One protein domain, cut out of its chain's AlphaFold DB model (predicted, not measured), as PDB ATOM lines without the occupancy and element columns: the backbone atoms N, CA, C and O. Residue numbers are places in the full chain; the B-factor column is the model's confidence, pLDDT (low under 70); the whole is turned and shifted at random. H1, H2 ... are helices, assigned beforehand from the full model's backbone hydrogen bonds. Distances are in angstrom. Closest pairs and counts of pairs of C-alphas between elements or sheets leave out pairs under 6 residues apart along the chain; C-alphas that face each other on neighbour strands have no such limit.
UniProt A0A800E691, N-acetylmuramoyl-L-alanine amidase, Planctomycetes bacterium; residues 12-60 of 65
ATOM      1  N   VAL A  12     127.923 135.973 140.709       79.44
ATOM      2  CA  VAL A  12     128.012 137.045 141.713       79.44
ATOM      3  C   VAL A  12     129.096 138.084 141.397       79.44
ATOM      4  O   VAL A  12     128.936 139.249 141.741       79.44
ATOM      5  N   LEU A  13     130.171 137.690 140.709       83.75
ATOM      6  CA  LEU A  13     131.246 138.596 140.299       83.75
ATOM      7  C   LEU A  13     130.935 139.262 138.959       83.75
ATOM      8  O   LEU A  13     131.112 140.465 138.812       83.75
ATOM      9  N   VAL A  14     130.416 138.492 137.999       76.50
ATOM     10  CA  VAL A  14     130.169 138.959 136.623       76.50
ATOM     11  C   VAL A  14     129.073 140.026 136.552       76.50
ATOM     12  O   VAL A  14     129.132 140.911 135.706       76.50
ATOM     13  N   ARG A  15     128.060 139.957 137.426       75.31
ATOM     14  CA  ARG A  15     126.915 140.885 137.415       75.31
ATOM     15  C   ARG A  15     127.062 142.061 138.385       75.31
ATOM     16  O   ARG A  15     126.094 142.787 138.603       75.31
ATOM     17  N   SER A  16     128.236 142.245 138.986       73.50
ATOM     18  CA  SER A  16     128.470 143.356 139.903       73.50
ATOM     19  C   SER A  16     128.619 144.672 139.134       73.50
ATOM     20  O   SER A  16     129.482 144.797 138.271       73.50
ATOM     21  N   GLY A  17     127.819 145.683 139.481       79.88
ATOM     22  CA  GLY A  17     127.978 147.058 138.979       79.88
ATOM     23  C   GLY A  17     129.160 147.824 139.599       79.88
ATOM     24  O   GLY A  17     129.310 149.016 139.353       79.88
ATOM     25  N   ALA A  18     129.968 147.161 140.432       83.44
ATOM     26  CA  ALA A  18     131.110 147.712 141.159       83.44
ATOM     27  C   ALA A  18     132.268 146.695 141.232       83.44
ATOM     28  O   ALA A  18     132.130 145.548 140.799       83.44
ATOM     29  N   ALA A  19     133.399 147.086 141.829       85.31
ATOM     30  CA  ALA A  19     134.494 146.160 142.118       85.31
ATOM     31  C   ALA A  19     134.015 145.019 143.039       85.31
ATOM     32  O   ALA A  19     133.482 145.280 144.118       85.31
ATOM     33  N   ALA A  20     134.210 143.765 142.621       89.38
ATOM     34  CA  ALA A  20     133.764 142.583 143.357       89.38
ATOM     35  C   ALA A  20     134.842 141.498 143.407       89.38
ATOM     36  O   ALA A  20     135.569 141.279 142.439       89.38
ATOM     37  N   ILE A  21     134.901 140.793 144.539       90.50
ATOM     38  CA  ILE A  21     135.739 139.612 144.758       90.50
ATOM     39  C   ILE A  21     134.939 138.543 145.503       90.50
ATOM     40  O   ILE A  21     134.014 138.856 146.252       90.50
ATOM     41  N   LEU A  22     135.313 137.281 145.307       92.25
ATOM     42  CA  LEU A  22     134.821 136.147 146.082       92.25
ATOM     43  C   LEU A  22     135.997 135.613 146.892       92.25
ATOM     44  O   LEU A  22     137.089 135.445 146.352       92.25
ATOM     45  N   VAL A  23     135.779 135.375 148.183       92.75
ATOM     46  CA  VAL A  23     136.819 134.874 149.085       92.75
ATOM     47  C   VAL A  23     136.389 133.529 149.647       92.75
ATOM     48  O   VAL A  23     135.367 133.428 150.324       92.75
ATOM     49  N   GLU A  24     137.197 132.506 149.403       93.94
ATOM     50  CA  GLU A  24     137.055 131.206 150.047       93.94
ATOM     51  C   GLU A  24     137.796 131.223 151.389       93.94
ATOM     52  O   GLU A  24     139.018 131.353 151.448       93.94
ATOM     53  N   LEU A  25     137.052 131.130 152.494       94.38
ATOM     54  CA  LEU A  25     137.615 131.221 153.851       94.38
ATOM     55  C   LEU A  25     138.164 129.882 154.374       94.38
ATOM     56  O   LEU A  25     138.927 129.863 155.339       94.38
ATOM     57  N   GLY A  26     137.775 128.776 153.741       94.00
ATOM     58  CA  GLY A  26     138.177 127.410 154.066       94.00
ATOM     59  C   GLY A  26     137.140 126.389 153.595       94.00
ATOM     60  O   GLY A  26     136.055 126.750 153.134       94.00
ATOM     61  N   PHE A  27     137.459 125.107 153.745       94.81
ATOM     62  CA  PHE A  27     136.640 123.991 153.276       94.81
ATOM     63  C   PHE A  27     135.879 123.321 154.423       94.81
ATOM     64  O   PHE A  27     136.474 122.737 155.327       94.81
ATOM     65  N   LEU A  28     134.543 123.315 154.354       94.62
ATOM     66  CA  LEU A  28     133.703 122.606 155.334       94.62
ATOM     67  C   LEU A  28     133.860 121.079 155.266       94.62
ATOM     68  O   LEU A  28     133.619 120.394 156.256       94.62
ATOM     69  N   SER A  29     134.272 120.551 154.110       96.00
ATOM     70  CA  SER A  29     134.555 119.127 153.899       96.00
ATOM     71  C   SER A  29     135.846 118.658 154.574       96.00
ATOM     72  O   SER A  29     136.044 117.456 154.727       96.00
ATOM     73  N   ASN A  30     136.714 119.583 154.998       96.25
ATOM     74  CA  ASN A  30     137.923 119.279 155.749       96.25
ATOM     75  C   ASN A  30     137.647 119.453 157.258       96.25
ATOM     76  O   ASN A  30     137.473 120.588 157.709       96.25
ATOM     77  N   PRO A  31     137.644 118.376 158.072       96.81
ATOM     78  CA  PRO A  31     137.328 118.457 159.500       96.81
ATOM     79  C   PRO A  31     138.207 119.438 160.285       96.81
ATOM     80  O   PRO A  31     137.726 120.100 161.206       96.81
ATOM     81  N   GLU A  32     139.483 119.570 159.917       96.31
ATOM     82  CA  GLU A  32     140.418 120.472 160.595       96.31
ATOM     83  C   GLU A  32     140.157 121.943 160.260       96.31
ATOM     84  O   GLU A  32     140.324 122.824 161.107       96.31
ATOM     85  N   GLU A  33     139.705 122.230 159.040       96.50
ATOM     86  CA  GLU A  33     139.286 123.580 158.658       96.50
ATOM     87  C   GLU A  33     137.908 123.912 159.213       96.50
ATOM     88  O   GLU A  33     137.720 125.008 159.730       96.50
ATOM     89  N   LEU A  34     136.980 122.955 159.227       97.38
ATOM     90  CA  LEU A  34     135.668 123.125 159.841       97.38
ATOM     91  C   LEU A  34     135.774 123.518 161.321       97.38
ATOM     92  O   LEU A  34     135.082 124.437 161.761       97.38
ATOM     93  N   LYS A  35     136.657 122.863 162.090       97.69
ATOM     94  CA  LYS A  35     136.923 123.223 163.495       97.69
ATOM     95  C   LYS A  35     137.365 124.681 163.625       97.69
ATOM     96  O   LYS A  35     136.864 125.397 164.488       97.69
ATOM     97  N   LYS A  36     138.264 125.136 162.747       97.44
ATOM     98  CA  LYS A  36     138.728 126.531 162.721       97.44
ATOM     99  C   LYS A  36     137.597 127.475 162.330       97.44
ATOM    100  O   LYS A  36     137.367 128.443 163.039       97.44
ATOM    101  N   LEU A  37     136.848 127.173 161.270       97.38
ATOM    102  CA  LEU A  37     135.725 127.983 160.787       97.38
ATOM    103  C   LEU A  37     134.604 128.139 161.823       97.38
ATOM    104  O   LEU A  37     133.881 129.129 161.777       97.38
ATOM    105  N   ARG A  38     134.469 127.207 162.774       97.31
ATOM    106  CA  ARG A  38     133.524 127.304 163.900       97.31
ATOM    107  C   ARG A  38     134.049 128.091 165.105       97.31
ATOM    108  O   ARG A  38     133.266 128.403 165.995       97.31
ATOM    109  N   SER A  39     135.343 128.400 165.165       98.25
ATOM    110  CA  SER A  39     135.933 129.153 166.274       98.25
ATOM    111  C   SER A  39     135.656 130.649 166.138       98.25
ATOM    112  O   SER A  39     136.000 131.258 165.124       98.25
ATOM    113  N   ALA A  40     135.110 131.258 167.195       98.44
ATOM    114  CA  ALA A  40     134.864 132.699 167.256       98.44
ATOM    115  C   ALA A  40     136.156 133.517 167.071       98.44
ATOM    116  O   ALA A  40     136.169 134.501 166.339       98.44
ATOM    117  N   GLU A  41     137.268 133.073 167.662       98.31
ATOM    118  CA  GLU A  41     138.571 133.730 167.510       98.31
ATOM    119  C   GLU A  41     139.049 133.717 166.049       98.31
ATOM    120  O   GLU A  41     139.580 134.705 165.535       98.31
ATOM    121  N   HIS A  42     138.854 132.592 165.355       97.88
ATOM    122  CA  HIS A  42     139.235 132.474 163.951       97.88
ATOM    123  C   HIS A  42     138.362 133.352 163.056       97.88
ATOM    124  O   HIS A  42     138.897 134.072 162.213       97.88
ATOM    125  N   GLN A  43     137.045 133.326 163.267       98.25
ATOM    126  CA  GLN A  43     136.093 134.171 162.546       98.25
ATOM    127  C   GLN A  43     136.404 135.657 162.735       98.25
ATOM    128  O   GLN A  43     136.439 136.398 161.756       98.25
ATOM    129  N   ASP A  44     136.709 136.084 163.961       98.56
ATOM    130  CA  ASP A  44     137.056 137.473 164.243       98.56
ATOM    131  C   ASP A  44     138.366 137.872 163.534       98.56
ATOM    132  O   ASP A  44     138.451 138.902 162.862       98.56
ATOM    133  N   ARG A  45     139.381 136.997 163.546       98.12
ATOM    134  CA  ARG A  45     140.616 137.239 162.785       98.12
ATOM    135  C   ARG A  45     140.364 137.394 161.280       98.12
ATOM    136  O   ARG A  45     140.945 138.291 160.667       98.12
ATOM    137  N   LEU A  46     139.516 136.549 160.688       97.75
ATOM    138  CA  LEU A  46     139.137 136.652 159.274       97.75
ATOM    139  C   LEU A  46     138.384 137.961 158.992       97.75
ATOM    140  O   LEU A  46     138.734 138.676 158.055       97.75
ATOM    141  N   ALA A  47     137.407 138.310 159.832       98.00
ATOM    142  CA  ALA A  47     136.622 139.533 159.695       98.00
ATOM    143  C   ALA A  47     137.498 140.792 159.781       98.00
ATOM    144  O   ALA A  47     137.390 141.676 158.929       98.00
ATOM    145  N   ARG A  48     138.421 140.854 160.753       98.12
ATOM    146  CA  ARG A  48     139.392 141.954 160.877       98.12
ATOM    147  C   ARG A  48     140.266 142.085 159.628       98.12
ATOM    148  O   ARG A  48     140.439 143.198 159.134       98.12
ATOM    149  N   GLY A  49     140.769 140.970 159.096       96.75
ATOM    150  CA  GLY A  49     141.576 140.960 157.872       96.75
ATOM    151  C   GLY A  49     140.812 141.475 156.649       96.75
ATOM    152  O   GLY A  49     141.308 142.344 155.933       96.75
ATOM    153  N   LEU A  50     139.578 141.004 156.447       96.31
ATOM    154  CA  LEU A  50     138.711 141.467 155.358       96.31
ATOM    155  C   LEU A  50     138.383 142.959 155.489       96.31
ATOM    156  O   LEU A  50     138.510 143.705 154.520       96.31
ATOM    157  N   ALA A  51     138.024 143.420 156.690       96.94
ATOM    158  CA  ALA A  51     137.720 144.826 156.935       96.94
ATOM    159  C   ALA A  51     138.931 145.730 156.653       96.94
ATOM    160  O   ALA A  51     138.785 146.792 156.046       96.94
ATOM    161  N   GLN A  52     140.131 145.304 157.057       96.44
ATOM    162  CA  GLN A  52     141.368 146.026 156.766       96.44
ATOM    163  C   GLN A  52     141.644 146.087 155.259       96.44
ATOM    164  O   GLN A  52     141.953 147.162 154.750       96.44
ATOM    165  N   ALA A  53     141.496 144.969 154.545       93.12
ATOM    166  CA  ALA A  53     141.718 144.907 153.102       93.12
ATOM    167  C   ALA A  53     140.752 145.820 152.327       93.12
ATOM    168  O   ALA A  53     141.181 146.566 151.449       93.12
ATOM    169  N   ILE A  54     139.467 145.831 152.699       93.56
ATOM    170  CA  ILE A  54     138.463 146.716 152.090       93.56
ATOM    171  C   ILE A  54     138.824 148.186 152.333       93.56
ATOM    172  O   ILE A  54     138.813 148.986 151.399       93.56
ATOM    173  N   ARG A  55     139.191 148.553 153.570       95.00
ATOM    174  CA  ARG A  55     139.613 149.928 153.897       95.00
ATOM    175  C   ARG A  55     140.857 150.348 153.113       95.00
ATOM    176  O   ARG A  55     140.901 151.474 152.631       95.00
ATOM    177  N   ALA A  56     141.837 149.457 152.969       93.25
ATOM    178  CA  ALA A  56     143.045 149.709 152.188       93.25
ATOM    179  C   ALA A  56     142.719 149.959 150.705       93.25
ATOM    180  O   ALA A  56     143.192 150.940 150.134       93.25
ATOM    181  N   PHE A  57     141.857 149.125 150.112       90.81
ATOM    182  CA  PHE A  57     141.409 149.278 148.726       90.81
ATOM    183  C   PHE A  57     140.698 150.618 148.494       90.81
ATOM    184  O   PHE A  57     141.062 151.360 147.585       90.81
ATOM    185  N   VAL A  58     139.735 150.965 149.354       90.31
ATOM    186  CA  VAL A  58     139.006 152.243 149.264       90.31
ATOM    187  C   VAL A  58     139.935 153.439 149.498       90.31
ATOM    188  O   VAL A  58     139.786 154.470 148.852       90.31
ATOM    189  N   GLY A  59     140.927 153.299 150.380       91.88
ATOM    190  CA  GLY A  59     141.953 154.312 150.633       91.88
ATOM    191  C   GLY A  59     143.008 154.451 149.528       91.88
ATOM    192  O   GLY A  59     143.956 155.212 149.706       91.88
ATOM    193  N   GLY A  60     142.890 153.711 148.419       87.19
ATOM    194  CA  GLY A  60     143.825 153.772 147.293       87.19
ATOM    195  C   GLY A  60     145.192 153.140 147.569       87.19
ATOM    196  O   GLY A  60     146.138 153.374 146.815       87.19
TER     197      GLY A  60
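What this domain is: This is residues 12 to 60 of the 65 residues of the protein "N-acetylmuramoyl-L-alanine amidase" of Planctomycetes bacterium (UniProt A0A800E691). The model is a flat, loose U: a long stretch with no named element, residues 12 to 30, makes one arm, the short helix H1 sits at the closed end, and the long helix H2 folds back as the other arm. At the open end of the U, residues 14 to 19 and residues 51 to 60, of which 51 to 58 belong to H2, stand free. The printed part has 49 residues with two named helices, H1 then H2, and no named strand; its class is all helix. It is loose, with a radius of gyration of the C-alphas of 13.6 A, and spans 36 by 24 by 11 A, only just flat.

Where its parts are: Start at C-alpha 12, at (128.012, 137.045, 141.713), and read through residues 12 to 30 before the first helix. Find C-alpha 31 at (137.328, 118.457, 159.500); there H1 begins, residues 31 to 37. Then look for C-alpha 40 at (134.864, 132.699, 167.256); from there H2, residues 40 to 58, runs 26.9 A to C-alpha 58 at (139.006, 152.243, 149.264).

How they stand to each other: Look at residues 38 and 39, the tight link between H1 and H2. The two helices are close but not clearly touching, with 2 pairs of C-alphas within 8 A; the closest C-alphas are those of Lys 36 and His 42, 6.1 A apart. Their lines stand at a steep tilt of 59 degrees, and they run the same way. In H2 every O i to N i+4 pair is within hydrogen-bond range; in H1, 2 of 3 are.

The domain as a whole: The two C-alphas farthest apart are those of Pro 31 and Gly 60, at 37.9 A. The printed part has no cut. Its mean pLDDT is 92.8, and no printed residue is under 70.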